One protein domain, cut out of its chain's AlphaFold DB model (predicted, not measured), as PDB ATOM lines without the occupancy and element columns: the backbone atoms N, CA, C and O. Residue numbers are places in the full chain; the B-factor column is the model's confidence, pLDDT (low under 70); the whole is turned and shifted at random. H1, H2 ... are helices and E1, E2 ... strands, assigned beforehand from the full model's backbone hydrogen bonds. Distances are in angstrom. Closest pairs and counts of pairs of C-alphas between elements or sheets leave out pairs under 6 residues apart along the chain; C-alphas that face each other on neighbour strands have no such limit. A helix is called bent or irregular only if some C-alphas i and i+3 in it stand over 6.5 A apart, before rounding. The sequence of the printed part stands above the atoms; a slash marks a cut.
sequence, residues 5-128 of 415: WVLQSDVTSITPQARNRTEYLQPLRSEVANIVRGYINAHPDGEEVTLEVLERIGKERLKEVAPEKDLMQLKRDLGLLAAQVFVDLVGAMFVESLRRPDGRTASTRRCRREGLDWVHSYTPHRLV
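This is residues 5 to 128 of the 415 residues of an uncharacterized protein of Myxococcales bacterium (UniProt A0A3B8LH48). The long helix H4 runs through the middle of a rounded domain; H2 and H3, a hairpin of two irregular helices, pack across it, and H4 covers one face of a small sheet with its residues 79 to 90. The short helix H1 lies at the rim, and a long stretch without named elements, residues 100 to 124, loops out between E2 and E3. The printed part has 124 residues, with four named helices and three named strands in the order E1 H1 H2 H3 H4 E2 E3; the sheet, E1 - E2 - E3, is all antiparallel, and the class is mostly helix. The whole is compact, with a radius of gyration of the C-alphas of 13.3 A and spans of 34 by 32 by 27 A.

E1, residues 5 to 7, is an edge strand, antiparallel to the inner strand E2, residues 95 to 99; N 6 and O 97 are 3.0 A apart, within hydrogen-bond range. H1, residues 16 to 21, only just touches the hub H4, residues 71 to 90, with 3 pairs of C-alphas within 8 A, the closest those of Arg 21 and Asp 77, 7.0 A. H2, residues 23 to 42, touches H4 at a steep tilt of 56 degrees, closest at the C-alphas of Ala 33 and Val 85, 6.1 A. H2 forms a helical hairpin with H3, residues 49 to 65, at a shallow tilt of 32 degrees, only just short of steep; their closest C-alphas, Ile 35 and Val 53, are 6.2 A apart. H3 touches H4 at a steep tilt of 51 degrees, closest at the C-alphas of Thr 50 and Gly 79, 5.6 A, and only grazes the sheet with residues 49 to 51. H4 is on the sheet, making two layers, a helix on one face of a sheet, at a height over the sheet of 10.2 A. E3, residues 125 to 127, forms an antiparallel hairpin with E2; N 96 and O 126 are 3.0 A apart. In H1 and H4 every O i to N i+4 pair is within hydrogen-bond range; in H2 11 of 16 are and in H3 10 of 13.

E1 begins at C-alpha 5, (-103.048, -9.205, -20.481), and E3 ends at C-alpha 127, (-108.101, -18.542, -19.671). H2 is 28.2 A long, H3 20.8 A, and H4 28.1 A from C-alpha 71, (-124.684, -4.201, -34.572). H2 and H3 are irregular: C-alphas 24 and 27 are 7.5 A apart, C-alphas 56 and 59 9.3 A.

The C-alphas farthest apart, Glu 64 and Pro 101, are 36.9 A apart. The printed part has no cut, and E2 to E3 is a long link. Mean pLDDT of the printed part is 81.6; residues 9 to 14, 41 to 47, 89 to 93, 103 and 109 to 112 are under 70.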
ATOM      1  N   TRP A   5    -102.029  -8.403 -21.140       85.81
ATOM      2  CA  TRP A   5    -103.048  -9.205 -20.481       85.81
ATOM      3  C   TRP A   5    -103.093  -8.858 -18.995       85.81
ATOM      4  O   TRP A   5    -102.053  -8.709 -18.361       85.81
ATOM      5  N   VAL A   6    -104.298  -8.648 -18.469       80.94
ATOM      6  CA  VAL A   6    -104.521  -8.284 -17.066       80.94
ATOM      7  C   VAL A   6    -105.668  -9.119 -16.520       80.94
ATOM      8  O   VAL A   6    -106.701  -9.255 -17.186       80.94
ATOM      9  N   LEU A   7    -105.500  -9.642 -15.308       77.06
ATOM     10  CA  LEU A   7    -106.498 -10.461 -14.633       77.06
ATOM     11  C   LEU A   7    -107.806  -9.698 -14.416       77.06
ATOM     12  O   LEU A   7    -107.832  -8.510 -14.081       77.06
ATOM     13  N   GLN A   8    -108.926 -10.398 -14.563       78.25
ATOM     14  CA  GLN A   8    -110.244  -9.853 -14.265       78.25
ATOM     15  C   GLN A   8    -110.467  -9.610 -12.766       78.25
ATOM     16  O   GLN A   8    -111.352  -8.823 -12.424       78.25
ATOM     17  N   SER A   9    -109.641 -10.184 -11.885       65.44
ATOM     18  CA  SER A   9    -109.565  -9.799 -10.469       65.44
ATOM     19  C   SER A   9    -109.127  -8.345 -10.278       65.44
ATOM     20  O   SER A   9    -109.636  -7.666  -9.387       65.44
ATOM     21  N   ASP A  10    -108.242  -7.848 -11.144       64.56
ATOM     22  CA  ASP A  10    -107.617  -6.529 -10.997       64.56
ATOM     23  C   ASP A  10    -108.416  -5.448 -11.736       64.56
ATOM     24  O   ASP A  10    -108.457  -4.284 -11.335       64.56
ATOM     25  N   VAL A  11    -109.084  -5.836 -12.829       68.12
ATOM     26  CA  VAL A  11    -109.838  -4.940 -13.721       68.12
ATOM     27  C   VAL A  11    -111.173  -5.561 -14.138       68.12
ATOM     28  O   VAL A  11    -111.423  -5.836 -15.316       68.12
ATOM     29  N   THR A  12    -112.045  -5.795 -13.156       68.62
ATOM     30  CA  THR A  12    -113.306  -6.526 -13.350       68.62
ATOM     31  C   THR A  12    -114.230  -5.908 -14.404       68.62
ATOM     32  O   THR A  12    -114.533  -4.712 -14.395       68.62
ATOM     33  N   SER A  13    -114.730  -6.756 -15.304       66.94
ATOM     34  CA  SER A  13    -115.793  -6.427 -16.261       66.94
ATOM     35  C   SER A  13    -117.196  -6.716 -15.702       66.94
ATOM     36  O   SER A  13    -118.182  -6.625 -16.430       66.94
ATOM     37  N   ILE A  14    -117.306  -7.035 -14.406       67.62
ATOM     38  CA  ILE A  14    -118.541  -7.461 -13.725       67.62
ATOM     39  C   ILE A  14    -118.990  -6.384 -12.743       67.62
ATOM     40  O   ILE A  14    -119.209  -6.607 -11.554       67.62
ATOM     41  N   THR A  15    -119.107  -5.161 -13.239       73.38
ATOM     42  CA  THR A  15    -119.710  -4.077 -12.465       73.38
ATOM     43  C   THR A  15    -121.237  -4.128 -12.597       73.38
ATOM     44  O   THR A  15    -121.748  -4.632 -13.602       73.38
ATOM     45  N   PRO A  16    -122.005  -3.567 -11.644       71.56
ATOM     46  CA  PRO A  16    -123.456  -3.425 -11.802       71.56
ATOM     47  C   PRO A  16    -123.837  -2.721 -13.112       71.56
ATOM     48  O   PRO A  16    -124.757  -3.133 -13.807       71.56
ATOM     49  N   GLN A  17    -123.058  -1.712 -13.514       77.00
ATOM     50  CA  GLN A  17    -123.232  -1.021 -14.794       77.00
ATOM     51  C   GLN A  17    -123.025  -1.954 -15.997       77.00
ATOM     52  O   GLN A  17    -123.778  -1.879 -16.965       77.00
ATOM     53  N   ALA A  18    -122.027  -2.839 -15.939       78.50
ATOM     54  CA  ALA A  18    -121.783  -3.825 -16.985       78.50
ATOM     55  C   ALA A  18    -122.911  -4.863 -17.073       78.50
ATOM     56  O   ALA A  18    -123.334  -5.188 -18.179       78.50
ATOM     57  N   ARG A  19    -123.428  -5.334 -15.930       82.00
ATOM     58  CA  ARG A  19    -124.556  -6.280 -15.876       82.00
ATOM     59  C   ARG A  19    -125.844  -5.668 -16.429       82.00
ATOM     60  O   ARG A  19    -126.488  -6.286 -17.267       82.00
ATOM     61  N   ASN A  20    -126.161  -4.431 -16.048       83.88
ATOM     62  CA  ASN A  20    -127.330  -3.716 -16.578       83.88
ATOM     63  C   ASN A  20    -127.224  -3.513 -18.093       83.88
ATOM     64  O   ASN A  20    -128.207  -3.605 -18.823       83.88
ATOM     65  N   ARG A  21    -126.011  -3.264 -18.596       89.56
ATOM     66  CA  ARG A  21    -125.777  -3.081 -20.030       89.56
ATOM     67  C   ARG A  21    -126.046  -4.349 -20.843       89.56
ATOM     68  O   ARG A  21    -126.435  -4.230 -21.998       89.56
ATOM     69  N   THR A  22    -125.856  -5.533 -20.269       93.25
ATOM     70  CA  THR A  22    -126.048  -6.827 -20.947       93.25
ATOM     71  C   THR A  22    -127.354  -7.524 -20.566       93.25
ATOM     72  O   THR A  22    -127.584  -8.655 -20.983       93.25
ATOM     73  N   GLU A  23    -128.229  -6.874 -19.797       90.75
ATOM     74  CA  GLU A  23    -129.469  -7.467 -19.282       90.75
ATOM     75  C   GLU A  23    -130.424  -7.925 -20.396       90.75
ATOM     76  O   GLU A  23    -131.032  -8.988 -20.315       90.75
ATOM     77  N   TYR A  24    -130.490  -7.188 -21.501       93.31
ATOM     78  CA  TYR A  24    -131.319  -7.581 -22.641       93.31
ATOM     79  C   TYR A  24    -130.783  -8.820 -23.390       93.31
ATOM     80  O   TYR A  24    -131.515  -9.436 -24.156       93.31
ATOM     81  N   LEU A  25    -129.523  -9.212 -23.161       95.50
ATOM     82  CA  LEU A  25    -128.906 -10.409 -23.743       95.50
ATOM     83  C   LEU A  25    -129.018 -11.646 -22.837       95.50
ATOM     84  O   LEU A  25    -128.496 -12.703 -23.186       95.50
ATOM     85  N   GLN A  26    -129.705 -11.558 -21.692       89.38
ATOM     86  CA  GLN A  26    -129.903 -12.698 -20.785       89.38
ATOM     87  C   GLN A  26    -130.474 -13.962 -21.457       89.38
ATOM     88  O   GLN A  26    -130.025 -15.048 -21.088       89.38
ATOM     89  N   PRO A  27    -131.360 -13.885 -22.474       93.25
ATOM     90  CA  PRO A  27    -131.801 -15.076 -23.205       93.25
ATOM     91  C   PRO A  27    -130.659 -15.887 -23.841       93.25
ATOM     92  O   PRO A  27    -130.776 -17.102 -23.968       93.25
ATOM     93  N   LEU A  28    -129.536 -15.247 -24.193       91.69
ATOM     94  CA  LEU A  28    -128.361 -15.912 -24.770       91.69
ATOM     95  C   LEU A  28    -127.416 -16.490 -23.713       91.69
ATOM     96  O   LEU A  28    -126.485 -17.212 -24.054       91.69
ATOM     97  N   ARG A  29    -127.616 -16.193 -22.423       89.94
ATOM     98  CA  ARG A  29    -126.642 -16.507 -21.369       89.94
ATOM     99  C   ARG A  29    -126.321 -17.999 -21.275       89.94
ATOM    100  O   ARG A  29    -125.157 -18.350 -21.112       89.94
ATOM    101  N   SER A  30    -127.322 -18.870 -21.408       78.25
ATOM    102  CA  SER A  30    -127.130 -20.328 -21.383       78.25
ATOM    103  C   SER A  30    -126.382 -20.846 -22.617       78.25
ATOM    104  O   SER A  30    -125.506 -21.695 -22.477       78.25
ATOM    105  N   GLU A  31    -126.676 -20.314 -23.811       90.81
ATOM    106  CA  GLU A  31    -125.927 -20.628 -25.042       90.81
ATOM    107  C   GLU A  31    -124.464 -20.188 -24.900       90.81
ATOM    108  O   GLU A  31    -123.557 -20.995 -25.102       90.81
ATOM    109  N   VAL A  32    -124.231 -18.951 -24.450       91.69
ATOM    110  CA  VAL A  32    -122.887 -18.421 -24.173       91.69
ATOM    111  C   VAL A  32    -122.157 -19.297 -23.154       91.69
ATOM    112  O   VAL A  32    -121.001 -19.640 -23.375       91.69
ATOM    113  N   ALA A  33    -122.817 -19.721 -22.073       76.94
ATOM    114  CA  ALA A  33    -122.206 -20.592 -21.069       76.94
ATOM    115  C   ALA A  33    -121.783 -21.949 -21.644       76.94
ATOM    116  O   ALA A  33    -120.708 -22.443 -21.316       76.94
ATOM    117  N   ASN A  34    -122.591 -22.542 -22.525       75.12
ATOM    118  CA  ASN A  34    -122.245 -23.803 -23.179       75.12
ATOM    119  C   ASN A  34    -121.058 -23.648 -24.136       75.12
ATOM    120  O   ASN A  34    -120.182 -24.509 -24.158       75.12
ATOM    121  N   ILE A  35    -120.992 -22.536 -24.873       87.94
ATOM    122  CA  ILE A  35    -119.853 -22.224 -25.743       87.94
ATOM    123  C   ILE A  35    -118.581 -22.050 -24.913       87.94
ATOM    124  O   ILE A  35    -117.558 -22.651 -25.223       87.94
ATOM    125  N   VAL A  36    -118.657 -21.281 -23.824       83.19
ATOM    126  CA  VAL A  36    -117.521 -21.049 -22.925       83.19
ATOM    127  C   VAL A  36    -117.045 -22.354 -22.283       83.19
ATOM    128  O   VAL A  36    -115.846 -22.593 -22.243       83.19
ATOM    129  N   ARG A  37    -117.950 -23.238 -21.836       75.50
ATOM    130  CA  ARG A  37    -117.577 -24.579 -21.342       75.50
ATOM    131  C   ARG A  37    -116.878 -25.415 -22.410       75.50
ATOM    132  O   ARG A  37    -115.874 -26.047 -22.114       75.50
ATOM    133  N   GLY A  38    -117.386 -25.396 -23.642       72.25
ATOM    134  CA  GLY A  38    -116.744 -26.067 -24.771       72.25
ATOM    135  C   GLY A  38    -115.333 -25.535 -25.030       72.25
ATOM    136  O   GLY A  38    -114.411 -26.324 -25.192       72.25
ATOM    137  N   TYR A  39    -115.161 -24.211 -24.993       80.81
ATOM    138  CA  TYR A  39    -113.855 -23.559 -25.112       80.81
ATOM    139  C   TYR A  39    -112.895 -23.972 -23.989       80.81
ATOM    140  O   TYR A  39    -111.756 -24.329 -24.274       80.81
ATOM    141  N   ILE A  40    -113.360 -23.964 -22.733       71.69
ATOM    142  CA  ILE A  40    -112.567 -24.407 -21.578       71.69
ATOM    143  C   ILE A  40    -112.121 -25.851 -21.780       71.69
ATOM    144  O   ILE A  40    -110.949 -26.131 -21.631       71.69
ATOM    145  N   ASN A  41    -113.013 -26.757 -22.178       66.69
ATOM    146  CA  ASN A  41    -112.650 -28.163 -22.349       66.69
ATOM    147  C   ASN A  41    -111.669 -28.393 -23.510       66.69
ATOM    148  O   ASN A  41    -110.861 -29.312 -23.450       66.69
ATOM    149  N   ALA A  42    -111.752 -27.583 -24.567       66.00
ATOM    150  CA  ALA A  42    -110.943 -27.754 -25.770       66.00
ATOM    151  C   ALA A  42    -109.547 -27.110 -25.687       66.00
ATOM    152  O   ALA A  42    -108.715 -27.428 -26.529       66.00
ATOM    153  N   HIS A  43    -109.309 -26.199 -24.730       64.94
ATOM    154  CA  HIS A  43    -108.057 -25.440 -24.550       64.94
ATOM    155  C   HIS A  43    -107.339 -25.051 -25.865       64.94
ATOM    156  O   HIS A  43    -106.156 -25.347 -26.024       64.94
ATOM    157  N   PRO A  44    -108.011 -24.406 -26.839       61.22
ATOM    158  CA  PRO A  44    -107.387 -24.135 -28.129       61.22
ATOM    159  C   PRO A  44    -106.238 -23.126 -27.989       61.22
ATOM    160  O   PRO A  44    -106.451 -21.965 -27.620       61.22
ATOM    161  N   ASP A  45    -105.019 -23.563 -28.311       58.59
ATOM    162  CA  ASP A  45    -103.821 -22.728 -28.282       58.59
ATOM    163  C   ASP A  45    -104.002 -21.459 -29.124       58.59
ATOM    164  O   ASP A  45    -104.228 -21.495 -30.335       58.59
ATOM    165  N   GLY A  46    -103.879 -20.304 -28.469       58.94
ATOM    166  CA  GLY A  46    -103.927 -18.999 -29.126       58.94
ATOM    167  C   GLY A  46    -105.323 -18.495 -29.509       58.94
ATOM    168  O   GLY A  46    -105.413 -17.385 -30.040       58.94
ATOM    169  N   GLU A  47    -106.402 -19.230 -29.218       66.88
ATOM    170  CA  GLU A  47    -107.769 -18.737 -29.424       66.88
ATOM    171  C   GLU A  47    -108.359 -18.108 -28.158       66.88
ATOM    172  O   GLU A  47    -108.084 -18.511 -27.033       66.88
ATOM    173  N   GLU A  48    -109.201 -17.091 -28.332       85.00
ATOM    174  CA  GLU A  48    -109.763 -16.283 -27.247       85.00
ATOM    175  C   GLU A  48    -111.268 -16.546 -27.137       85.00
ATOM    176  O   GLU A  48    -111.988 -16.451 -28.135       85.00
ATOM    177  N   VAL A  49    -111.791 -16.787 -25.930       88.44
ATOM    178  CA  VAL A  49    -113.199 -17.195 -25.737       88.44
ATOM    179  C   VAL A  49    -114.203 -16.201 -26.324       88.44
ATOM    180  O   VAL A  49    -115.305 -16.558 -26.733       88.44
ATOM    181  N   THR A  50    -113.834 -14.917 -26.374       91.38
ATOM    182  CA  THR A  50    -114.712 -13.875 -26.921       91.38
ATOM    183  C   THR A  50    -114.947 -14.072 -28.411       91.38
ATOM    184  O   THR A  50    -116.055 -13.820 -28.876       91.38
ATOM    185  N   LEU A  51    -113.934 -14.522 -29.157       89.25
ATOM    186  CA  LEU A  51    -114.088 -14.855 -30.569       89.25
ATOM    187  C   LEU A  51    -114.987 -16.070 -30.753       89.25
ATOM    188  O   LEU A  51    -115.918 -15.993 -31.548       89.25
ATOM    189  N   GLU A  52    -114.752 -17.128 -29.979       89.81
ATOM    190  CA  GLU A  52    -115.539 -18.364 -30.039       89.81
ATOM    191  C   GLU A  52    -117.030 -18.086 -29.787       89.81
ATOM    192  O   GLU A  52    -117.904 -18.540 -30.526       89.81
ATOM    193  N   VAL A  53    -117.338 -17.254 -28.785       93.50
ATOM    194  CA  VAL A  53    -118.715 -16.831 -28.494       93.50
ATOM    195  C   VAL A  53    -119.297 -15.986 -29.625       93.50
ATOM    196  O   VAL A  53    -120.440 -16.206 -30.024       93.50
ATOM    197  N   LEU A  54    -118.541 -15.016 -30.148       92.12
ATOM    198  CA  LEU A  54    -119.005 -14.176 -31.253       92.12
ATOM    199  C   LEU A  54    -119.321 -15.009 -32.500       92.12
ATOM    200  O   LEU A  54    -120.318 -14.740 -33.164       92.12
ATOM    201  N   GLU A  55    -118.500 -16.010 -32.807       90.81
ATOM    202  CA  GLU A  55    -118.663 -16.860 -33.986       90.81
ATOM    203  C   GLU A  55    -119.874 -17.776 -33.847       90.81
ATOM    204  O   GLU A  55    -120.741 -17.779 -34.718       90.81
ATOM    205  N   ARG A  56    -119.970 -18.502 -32.726       92.00
ATOM    206  CA  ARG A  56    -121.025 -19.502 -32.527       92.00
ATOM    207  C   ARG A  56    -122.405 -18.912 -32.301       92.00
ATOM    208  O   ARG A  56    -123.384 -19.518 -32.719       92.00
ATOM    209  N   ILE A  57    -122.499 -17.756 -31.643       95.00
ATOM    210  CA  ILE A  57    -123.774 -17.038 -31.554       95.00
ATOM    211  C   ILE A  57    -124.094 -16.419 -32.916       95.00
ATOM    212  O   ILE A  57    -125.191 -16.587 -33.439       95.00
ATOM    213  N   GLY A  58    -123.131 -15.719 -33.513       92.25
ATOM    214  CA  GLY A  58    -123.299 -15.101 -34.818       92.25
ATOM    215  C   GLY A  58    -124.219 -13.873 -34.826       92.25
ATOM    216  O   GLY A  58    -124.936 -13.539 -33.878       92.25
ATOM    217  N   LYS A  59    -124.175 -13.156 -35.950       92.81
ATOM    218  CA  LYS A  59    -124.899 -11.894 -36.156       92.81
ATOM    219  C   LYS A  59    -126.418 -12.066 -36.142       92.81
ATOM    220  O   LYS A  59    -127.116 -11.242 -35.552       92.81
ATOM    221  N   GLU A  60    -126.923 -13.085 -36.828       92.69
ATOM    222  CA  GLU A  60    -128.364 -13.252 -37.040       92.69
ATOM    223  C   GLU A  60    -129.071 -13.568 -35.715       92.69
ATOM    224  O   GLU A  60    -130.037 -12.894 -35.364       92.69
ATOM    225  N   ARG A  61    -128.492 -14.445 -34.885       94.06
ATOM    226  CA  ARG A  61    -129.006 -14.748 -33.542       94.06
ATOM    227  C   ARG A  61    -129.044 -13.527 -32.621       94.06
ATOM    228  O   ARG A  61    -130.004 -13.333 -31.878       94.06
ATOM    229  N   LEU A  62    -128.025 -12.667 -32.680       92.81
ATOM    230  CA  LEU A  62    -128.029 -11.405 -31.933       92.81
ATOM    231  C   LEU A  62    -129.162 -10.475 -32.377       92.81
ATOM    232  O   LEU A  62    -129.778  -9.812 -31.541       92.81
ATOM    233  N   LYS A  63    -129.432 -10.425 -33.685       93.38
ATOM    234  CA  LYS A  63    -130.517  -9.623 -34.254       93.38
ATOM    235  C   LYS A  63    -131.902 -10.189 -33.964       93.38
ATOM    236  O   LYS A  63    -132.833  -9.402 -33.866       93.38
ATOM    237  N   GLU A  64    -132.039 -11.494 -33.765       94.56
ATOM    238  CA  GLU A  64    -133.285 -12.090 -33.271       94.56
ATOM    239  C   GLU A  64    -133.600 -11.653 -31.836       94.56
ATOM    240  O   GLU A  64    -134.744 -11.325 -31.531       94.56
ATOM    241  N   VAL A  65    -132.593 -11.638 -30.957       93.75
ATOM    242  CA  VAL A  65    -132.788 -11.312 -29.534       93.75
ATOM    243  C   VAL A  65    -132.991  -9.816 -29.301       93.75
ATOM    244  O   VAL A  65    -133.752  -9.436 -28.415       93.75
ATOM    245  N   ALA A  66    -132.322  -8.966 -30.079       93.38
ATOM    246  CA  ALA A  66    -132.381  -7.514 -29.922       93.38
ATOM    247  C   ALA A  66    -132.348  -6.799 -31.290       93.38
ATOM    248  O   ALA A  66    -131.338  -6.181 -31.662       93.38
ATOM    249  N   PRO A  67    -133.441  -6.893 -32.072       92.50
ATOM    250  CA  PRO A  67    -133.505  -6.394 -33.448       92.50
ATOM    251  C   PRO A  67    -133.259  -4.885 -33.557       92.50
ATOM    252  O   PRO A  67    -132.631  -4.418 -34.517       92.50
ATOM    253  N   GLU A  68    -133.698  -4.128 -32.553       92.88
ATOM    254  CA  GLU A  68    -133.650  -2.669 -32.479       92.88
ATOM    255  C   GLU A  68    -132.266  -2.094 -32.138       92.88
ATOM    256  O   GLU A  68    -132.050  -0.887 -32.266       92.88
ATOM    257  N   LYS A  69    -131.310  -2.928 -31.710       91.06
ATOM    258  CA  LYS A  69    -129.962  -2.479 -31.338       91.06
ATOM    259  C   LYS A  69    -129.032  -2.425 -32.543       91.06
ATOM    260  O   LYS A  69    -129.065  -3.283 -33.427       91.06
ATOM    261  N   ASP A  70    -128.140  -1.439 -32.558       91.94
ATOM    262  CA  ASP A  70    -127.071  -1.364 -33.552       91.94
ATOM    263  C   ASP A  70    -126.088  -2.544 -33.416       91.94
ATOM    264  O   ASP A  70    -125.789  -3.007 -32.313       91.94
ATOM    265  N   LEU A  71    -125.551  -3.021 -34.541       87.88
ATOM    266  CA  LEU A  71    -124.684  -4.201 -34.572       87.88
ATOM    267  C   LEU A  71    -123.355  -3.982 -33.832       87.88
ATOM    268  O   LEU A  71    -122.830  -4.910 -33.216       87.88
ATOM    269  N   MET A  72    -122.820  -2.756 -33.835       87.62
ATOM    270  CA  MET A  72    -121.617  -2.423 -33.071       87.62
ATOM    271  C   MET A  72    -121.885  -2.493 -31.567       87.62
ATOM    272  O   MET A  72    -121.016  -2.935 -30.810       87.62
ATOM    273  N   GLN A  73    -123.077  -2.074 -31.135       90.12
ATOM    274  CA  GLN A  73    -123.503  -2.203 -29.747       90.12
ATOM    275  C   GLN A  73    -123.706  -3.672 -29.365       90.12
ATOM    276  O   GLN A  73    -123.085  -4.123 -28.406       90.12
ATOM    277  N   LEU A  74    -124.476  -4.423 -30.159       91.69
ATOM    278  CA  LEU A  74    -124.749  -5.848 -29.937       91.69
ATOM    279  C   LEU A  74    -123.469  -6.654 -29.764       91.69
ATOM    280  O   LEU A  74    -123.311  -7.399 -28.804       91.69
ATOM    281  N   LYS A  75    -122.509  -6.442 -30.660       90.75
ATOM    282  CA  LYS A  75    -121.208  -7.087 -30.594       90.75
ATOM    283  C   LYS A  75    -120.467  -6.792 -29.286       90.75
ATOM    284  O   LYS A  75    -119.892  -7.693 -28.676       90.75
ATOM    285  N   ARG A  76    -120.392  -5.515 -28.895       89.19
ATOM    286  CA  ARG A  76    -119.669  -5.098 -27.681       89.19
ATOM    287  C   ARG A  76    -120.327  -5.670 -26.434       89.19
ATOM    288  O   ARG A  76    -119.622  -6.072 -25.516       89.19
ATOM    289  N   ASP A  77    -121.652  -5.694 -26.421       93.50
ATOM    290  CA  ASP A  77    -122.437  -6.184 -25.298       93.50
ATOM    291  C   ASP A  77    -122.374  -7.719 -25.225       93.50
ATOM    292  O   ASP A  77    -122.232  -8.252 -24.129       93.50
ATOM    293  N   LEU A  78    -122.333  -8.432 -26.361       94.56
ATOM    294  CA  LEU A  78    -122.082  -9.878 -26.382       94.56
ATOM    295  C   LEU A  78    -120.673 -10.219 -25.890       94.56
ATOM    296  O   LEU A  78    -120.519 -11.133 -25.089       94.56
ATOM    297  N   GLY A  79    -119.644  -9.472 -26.305       91.81
ATOM    298  CA  GLY A  79    -118.288  -9.671 -25.782       91.81
ATOM    299  C   GLY A  79    -118.190  -9.411 -24.273       91.81
ATOM    300  O   GLY A  79    -117.469 -10.109 -23.566       91.81
ATOM    301  N   LEU A  80    -118.957  -8.443 -23.762       91.19
ATOM    302  CA  LEU A  80    -119.066  -8.182 -22.328       91.19
ATOM    303  C   LEU A  80    -119.827  -9.298 -21.595       91.19
ATOM    304  O   LEU A  80    -119.402  -9.709 -20.519       91.19
ATOM    305  N   LEU A  81    -120.909  -9.820 -22.180       93.19
ATOM    306  CA  LEU A  81    -121.635 -10.972 -21.645       93.19
ATOM    307  C   LEU A  81    -120.744 -12.220 -21.623       93.19
ATOM    308  O   LEU A  81    -120.738 -12.930 -20.624       93.19
ATOM    309  N   ALA A  82    -119.959 -12.457 -22.677       92.25
ATOM    310  CA  ALA A  82    -118.988 -13.544 -22.736       92.25
ATOM    311  C   ALA A  82    -117.975 -13.441 -21.591       92.25
ATOM    312  O   ALA A  82    -117.756 -14.421 -20.891       92.25
ATOM    313  N   ALA A  83    -117.425 -12.249 -21.342       88.94
ATOM    314  CA  ALA A  83    -116.512 -12.011 -20.225       88.94
ATOM    315  C   ALA A  83    -117.167 -12.273 -18.860       88.94
ATOM    316  O   ALA A  83    -116.567 -12.921 -18.008       88.94
ATOM    317  N   GLN A  84    -118.402 -11.796 -18.660       86.19
ATOM    318  CA  GLN A  84    -119.163 -12.047 -17.432       86.19
ATOM    319  C   GLN A  84    -119.387 -13.543 -17.224       86.19
ATOM    320  O   GLN A  84    -119.038 -14.061 -16.175       86.19
ATOM    321  N   VAL A  85    -119.913 -14.242 -18.234       85.25
ATOM    322  CA  VAL A  85    -120.175 -15.685 -18.168       85.25
ATOM    323  C   VAL A  85    -118.885 -16.468 -17.965       85.25
ATOM    324  O   VAL A  85    -118.876 -17.425 -17.202       85.25
ATOM    325  N   PHE A  86    -117.793 -16.057 -18.602       85.75
ATOM    326  CA  PHE A  86    -116.509 -16.717 -18.441       85.75
ATOM    327  C   PHE A  86    -115.998 -16.606 -17.013       85.75
ATOM    328  O   PHE A  86    -115.696 -17.620 -16.396       85.75
ATOM    329  N   VAL A  87    -116.009 -15.403 -16.445       76.88
ATOM    330  CA  VAL A  87    -115.639 -15.216 -15.042       76.88
ATOM    331  C   VAL A  87    -116.617 -15.907 -14.091       76.88
ATOM    332  O   VAL A  87    -116.171 -16.483 -13.109       76.88
ATOM    333  N   ASP A  88    -117.923 -15.889 -14.360       73.38
ATOM    334  CA  ASP A  88    -118.901 -16.594 -13.525       73.38
ATOM    335  C   ASP A  88    -118.648 -18.121 -13.555       73.38
ATOM    336  O   ASP A  88    -118.848 -18.814 -12.561       73.38
ATOM    337  N   LEU A  89    -118.167 -18.666 -14.681       64.19
ATOM    338  CA  LEU A  89    -117.853 -20.090 -14.816       64.19
ATOM    339  C   LEU A  89    -116.536 -20.471 -14.138       64.19
ATOM    340  O   LEU A  89    -116.535 -21.399 -13.331       64.19
ATOM    341  N   VAL A  90    -115.436 -19.778 -14.442       64.88
ATOM    342  CA  VAL A  90    -114.092 -20.200 -13.998       64.88
ATOM    343  C   VAL A  90    -113.498 -19.348 -12.887       64.88
ATOM    344  O   VAL A  90    -112.580 -19.801 -12.232       64.88
ATOM    345  N   GLY A  91    -114.027 -18.155 -12.616       64.94
ATOM    346  CA  GLY A  91    -113.506 -17.220 -11.616       64.94
ATOM    347  C   GLY A  91    -112.628 -16.113 -12.212       64.94
ATOM    348  O   GLY A  91    -111.959 -16.274 -13.231       64.94
ATOM    349  N   ALA A  92    -112.617 -14.940 -11.569       68.75
ATOM    350  CA  ALA A  92    -111.995 -13.727 -12.123       68.75
ATOM    351  C   ALA A  92    -110.459 -13.797 -12.178       68.75
ATOM    352  O   ALA A  92    -109.835 -13.066 -12.945       68.75
ATOM    353  N   MET A  93    -109.858 -14.669 -11.367       63.00
ATOM    354  CA  MET A  93    -108.414 -14.910 -11.346       63.00
ATOM    355  C   MET A  93    -107.939 -15.866 -12.445       63.00
ATOM    356  O   MET A  93    -106.741 -15.985 -12.658       63.00
ATOM    357  N   PHE A  94    -108.871 -16.509 -13.149       70.25
ATOM    358  CA  PHE A  94    -108.578 -17.420 -14.253       70.25
ATOM    359  C   PHE A  94    -108.891 -16.796 -15.607       70.25
ATOM    360  O   PHE A  94    -108.711 -17.438 -16.633       70.25
ATOM    361  N   VAL A  95    -109.352 -15.545 -15.635       79.88
ATOM    362  CA  VAL A  95    -109.681 -14.840 -16.873       79.88
ATOM    363  C   VAL A  95    -108.807 -13.609 -16.995       79.88
ATOM    364  O   VAL A  95    -108.858 -12.710 -16.156       79.88
ATOM    365  N   GLU A  96    -108.055 -13.521 -18.084       86.31
ATOM    366  CA  GLU A  96    -107.376 -12.290 -18.468       86.31
ATOM    367  C   GLU A  96    -108.181 -11.552 -19.529       86.31
ATOM    368  O   GLU A  96    -108.735 -12.155 -20.447       86.31
ATOM    369  N   SER A  97    -108.185 -10.225 -19.438       88.69
ATOM    370  CA  SER A  97    -108.603  -9.349 -20.530       88.69
ATOM    371  C   SER A  97    -107.408  -8.595 -21.070       88.69
ATOM    372  O   SER A  97    -106.576  -8.097 -20.310       88.69
ATOM    373  N   LEU A  98    -107.376  -8.394 -22.383       88.19
ATOM    374  CA  LEU A  98    -106.364  -7.537 -22.981       88.19
ATOM    375  C   LEU A  98    -106.667  -6.059 -22.666       88.19
ATOM    376  O   LEU A  98    -107.750  -5.536 -22.961       88.19
ATOM    377  N   ARG A  99    -105.700  -5.358 -22.070       84.12
ATOM    378  CA  ARG A  99    -105.796  -3.958 -21.632       84.12
ATOM    379  C   ARG A  99    -104.697  -3.092 -22.223       84.12
ATOM    380  O   ARG A  99    -103.618  -3.550 -22.590       84.12
ATOM    381  N   ARG A 100    -104.989  -1.799 -22.324       83.50
ATOM    382  CA  ARG A 100    -103.996  -0.768 -22.625       83.50
ATOM    383  C   ARG A 100    -103.199  -0.422 -21.356       83.50
ATOM    384  O   ARG A 100    -103.683  -0.673 -20.254       83.50
ATOM    385  N   PRO A 101    -102.018   0.206 -21.492       76.31
ATOM    386  CA  PRO A 101    -101.204   0.643 -20.351       76.31
ATOM    387  C   PRO A 101    -101.918   1.589 -19.371       76.31
ATOM    388  O   PRO A 101    -101.532   1.674 -18.216       76.31
ATOM    389  N   ASP A 102    -102.966   2.290 -19.818       75.00
ATOM    390  CA  ASP A 102    -103.805   3.176 -18.998       75.00
ATOM    391  C   ASP A 102    -104.944   2.437 -18.256       75.00
ATOM    392  O   ASP A 102    -105.835   3.074 -17.696       75.00
ATOM    393  N   GLY A 103    -104.961   1.099 -18.296       66.44
ATOM    394  CA  GLY A 103    -105.969   0.244 -17.660       66.44
ATOM    395  C   GLY A 103    -107.287   0.107 -18.435       66.44
ATOM    396  O   GLY A 103    -108.143  -0.712 -18.082       66.44
ATOM    397  N   ARG A 104    -107.481   0.858 -19.528       76.19
ATOM    398  CA  ARG A 104    -108.694   0.745 -20.355       76.19
ATOM    399  C   ARG A 104    -108.683  -0.548 -21.167       76.19
ATOM    400  O   ARG A 104    -107.625  -1.108 -21.458       76.19
ATOM    401  N   THR A 105    -109.866  -1.026 -21.560       75.50
ATOM    402  CA  THR A 105    -109.977  -2.183 -22.459       75.50
ATOM    403  C   THR A 105    -109.172  -1.944 -23.733       75.50
ATOM    404  O   THR A 105    -109.312  -0.916 -24.404       75.50
ATOM    405  N   ALA A 106    -108.301  -2.895 -24.071       76.62
ATOM    406  CA  ALA A 106    -107.748  -2.955 -25.408       76.62
ATOM    407  C   ALA A 106    -108.767  -3.648 -26.310       76.62
ATOM    408  O   ALA A 106    -109.573  -4.475 -25.875       76.62
ATOM    409  N   SER A 107    -108.745  -3.279 -27.584       79.62
ATOM    410  CA  SER A 107    -109.495  -3.998 -28.597       79.62
ATOM    411  C   SER A 107    -108.561  -4.347 -29.734       79.62
ATOM    412  O   SER A 107    -107.760  -3.505 -30.154       79.62
ATOM    413  N   THR A 108    -108.675  -5.569 -30.233       76.31
ATOM    414  CA  THR A 108    -107.973  -5.995 -31.442       76.31
ATOM    415  C   THR A 108    -108.616  -5.328 -32.659       76.31
ATOM    416  O   THR A 108    -109.791  -4.940 -32.641       76.31
ATOM    417  N   ARG A 109    -107.828  -5.115 -33.717       61.44
ATOM    418  CA  ARG A 109    -108.323  -4.584 -34.995       61.44
ATOM    419  C   ARG A 109    -108.464  -5.739 -35.982       61.44
ATOM    420  O   ARG A 109    -107.452  -6.353 -36.291       61.44
ATOM    421  N   ARG A 110    -109.681  -5.931 -36.514       62.56
ATOM    422  CA  ARG A 110    -110.087  -6.950 -37.505       62.56
ATOM    423  C   ARG A 110    -109.848  -8.401 -37.067       62.56
ATOM    424  O   ARG A 110    -108.711  -8.834 -36.936       62.56
ATOM    425  N   CYS A 111    -110.927  -9.175 -36.953       64.56
ATOM    426  CA  CYS A 111    -110.834 -10.633 -36.985       64.56
ATOM    427  C   CYS A 111    -110.652 -11.103 -38.441       64.56
ATOM    428  O   CYS A 111    -111.244 -10.512 -39.345       64.56
ATOM    429  N   ARG A 112    -109.812 -12.119 -38.679       67.06
ATOM    430  CA  ARG A 112    -109.652 -12.769 -39.997       67.06
ATOM    431  C   ARG A 112    -110.333 -14.141 -40.075       67.06
ATOM    432  O   ARG A 112    -110.248 -14.781 -41.114       67.06
ATOM    433  N   ARG A 113    -110.966 -14.581 -38.985       74.06
ATOM    434  CA  ARG A 113    -111.686 -15.854 -38.900       74.06
ATOM    435  C   ARG A 113    -112.961 -15.783 -39.743       74.06
ATOM    436  O   ARG A 113    -113.605 -14.730 -39.815       74.06
ATOM    437  N   GLU A 114    -113.265 -16.880 -40.422       71.50
ATOM    438  CA  GLU A 114    -114.461 -17.019 -41.252       71.50
ATOM    439  C   GLU A 114    -115.729 -16.811 -40.398       71.50
ATOM    440  O   GLU A 114    -115.723 -17.073 -39.201       71.50
ATOM    441  N   GLY A 115    -116.794 -16.225 -40.956       72.69
ATOM    442  CA  GLY A 115    -118.031 -15.928 -40.205       72.69
ATOM    443  C   GLY A 115    -117.975 -14.728 -39.238       72.69
ATOM    444  O   GLY A 115    -118.989 -14.375 -38.629       72.69
ATOM    445  N   LEU A 116    -116.822 -14.057 -39.115       83.31
ATOM    446  CA  LEU A 116    -116.611 -12.894 -38.237       83.31
ATOM    447  C   LEU A 116    -116.309 -11.588 -38.997       83.31
ATOM    448  O   LEU A 116    -115.716 -10.650 -38.458       83.31
ATOM    449  N   ASP A 117    -116.758 -11.475 -40.243       83.50
ATOM    450  CA  ASP A 117    -116.650 -10.277 -41.088       83.50
ATOM    451  C   ASP A 117    -117.331  -9.037 -40.469       83.50
ATOM    452  O   ASP A 117    -116.837  -7.910 -40.586       83.50
ATOM    453  N   TRP A 118    -118.402  -9.255 -39.706       83.50
ATOM    454  CA  TRP A 118    -119.113  -8.236 -38.929       83.50
ATOM    455  C   TRP A 118    -118.390  -7.821 -37.628       83.50
ATOM    456  O   TRP A 118    -118.784  -6.872 -36.939       83.50
ATOM    457  N   VAL A 119    -117.285  -8.490 -37.275       84.50
ATOM    458  CA  VAL A 119    -116.508  -8.257 -36.053       84.50
ATOM    459  C   VAL A 119    -115.281  -7.374 -36.356       84.50
ATOM    460  O   VAL A 119    -114.145  -7.821 -36.470       84.50
ATOM    461  N   HIS A 120    -115.481  -6.049 -36.356       76.50
ATOM    462  CA  HIS A 120    -114.391  -5.085 -36.627       76.50
ATOM    463  C   HIS A 120    -113.387  -4.848 -35.473       76.50
ATOM    464  O   HIS A 120    -112.186  -4.743 -35.718       76.50
ATOM    465  N   SER A 121    -113.846  -4.763 -34.219       81.19
ATOM    466  CA  SER A 121    -112.991  -4.767 -33.012       81.19
ATOM    467  C   SER A 121    -113.677  -5.350 -31.771       81.19
ATOM    468  O   SER A 121    -114.863  -5.102 -31.560       81.19
ATOM    469  N   TYR A 122    -112.981  -6.142 -30.966       85.75
ATOM    470  CA  TYR A 122    -113.518  -6.755 -29.742       85.75
ATOM    471  C   TYR A 122    -112.442  -6.750 -28.654       85.75
ATOM    472  O   TYR A 122    -111.277  -6.502 -28.965       85.75
ATOM    473  N   THR A 123    -112.829  -6.959 -27.394       87.56
ATOM    474  CA  THR A 123    -111.877  -7.125 -26.290       87.56
ATOM    475  C   THR A 123    -111.635  -8.613 -26.070       87.56
ATOM    476  O   THR A 123    -112.582  -9.314 -25.722       87.56
ATOM    477  N   PRO A 124    -110.400  -9.082 -26.289       88.88
ATOM    478  CA  PRO A 124    -109.985 -10.438 -25.979       88.88
ATOM    479  C   PRO A 124    -110.188 -10.832 -24.524       88.88
ATOM    480  O   PRO A 124    -109.893 -10.036 -23.623       88.88
ATOM    481  N   HIS A 125    -110.601 -12.082 -24.327       89.56
ATOM    482  CA  HIS A 125    -110.578 -12.764 -23.040       89.56
ATOM    483  C   HIS A 125    -109.989 -14.155 -23.234       89.56
ATOM    484  O   HIS A 125    -110.352 -14.833 -24.198       89.56
ATOM    485  N   ARG A 126    -109.115 -14.578 -22.326       86.81
ATOM    486  CA  ARG A 126    -108.513 -15.914 -22.349       86.81
ATOM    487  C   ARG A 126    -108.467 -16.514 -20.955       86.81
ATOM    488  O   ARG A 126    -108.482 -15.768 -19.972       86.81
ATOM    489  N   LEU A 127    -108.416 -17.842 -20.905       78.19
ATOM    490  CA  LEU A 127    -108.101 -18.542 -19.671       78.19
ATOM    491  C   LEU A 127    -106.640 -18.254 -19.315       78.19
ATOM    492  O   LEU A 127    -105.778 -18.193 -20.195       78.19
ATOM    493  N   VAL A 128    -106.364 -18.065 -18.034       73.19
ATOM    494  CA  VAL A 128    -105.000 -18.036 -17.523       73.19
ATOM    495  C   VAL A 128    -104.432 -19.446 -17.663       73.19
ATOM    496  O   VAL A 128    -104.725 -20.314 -16.849       73.19
TER     497      VAL A 128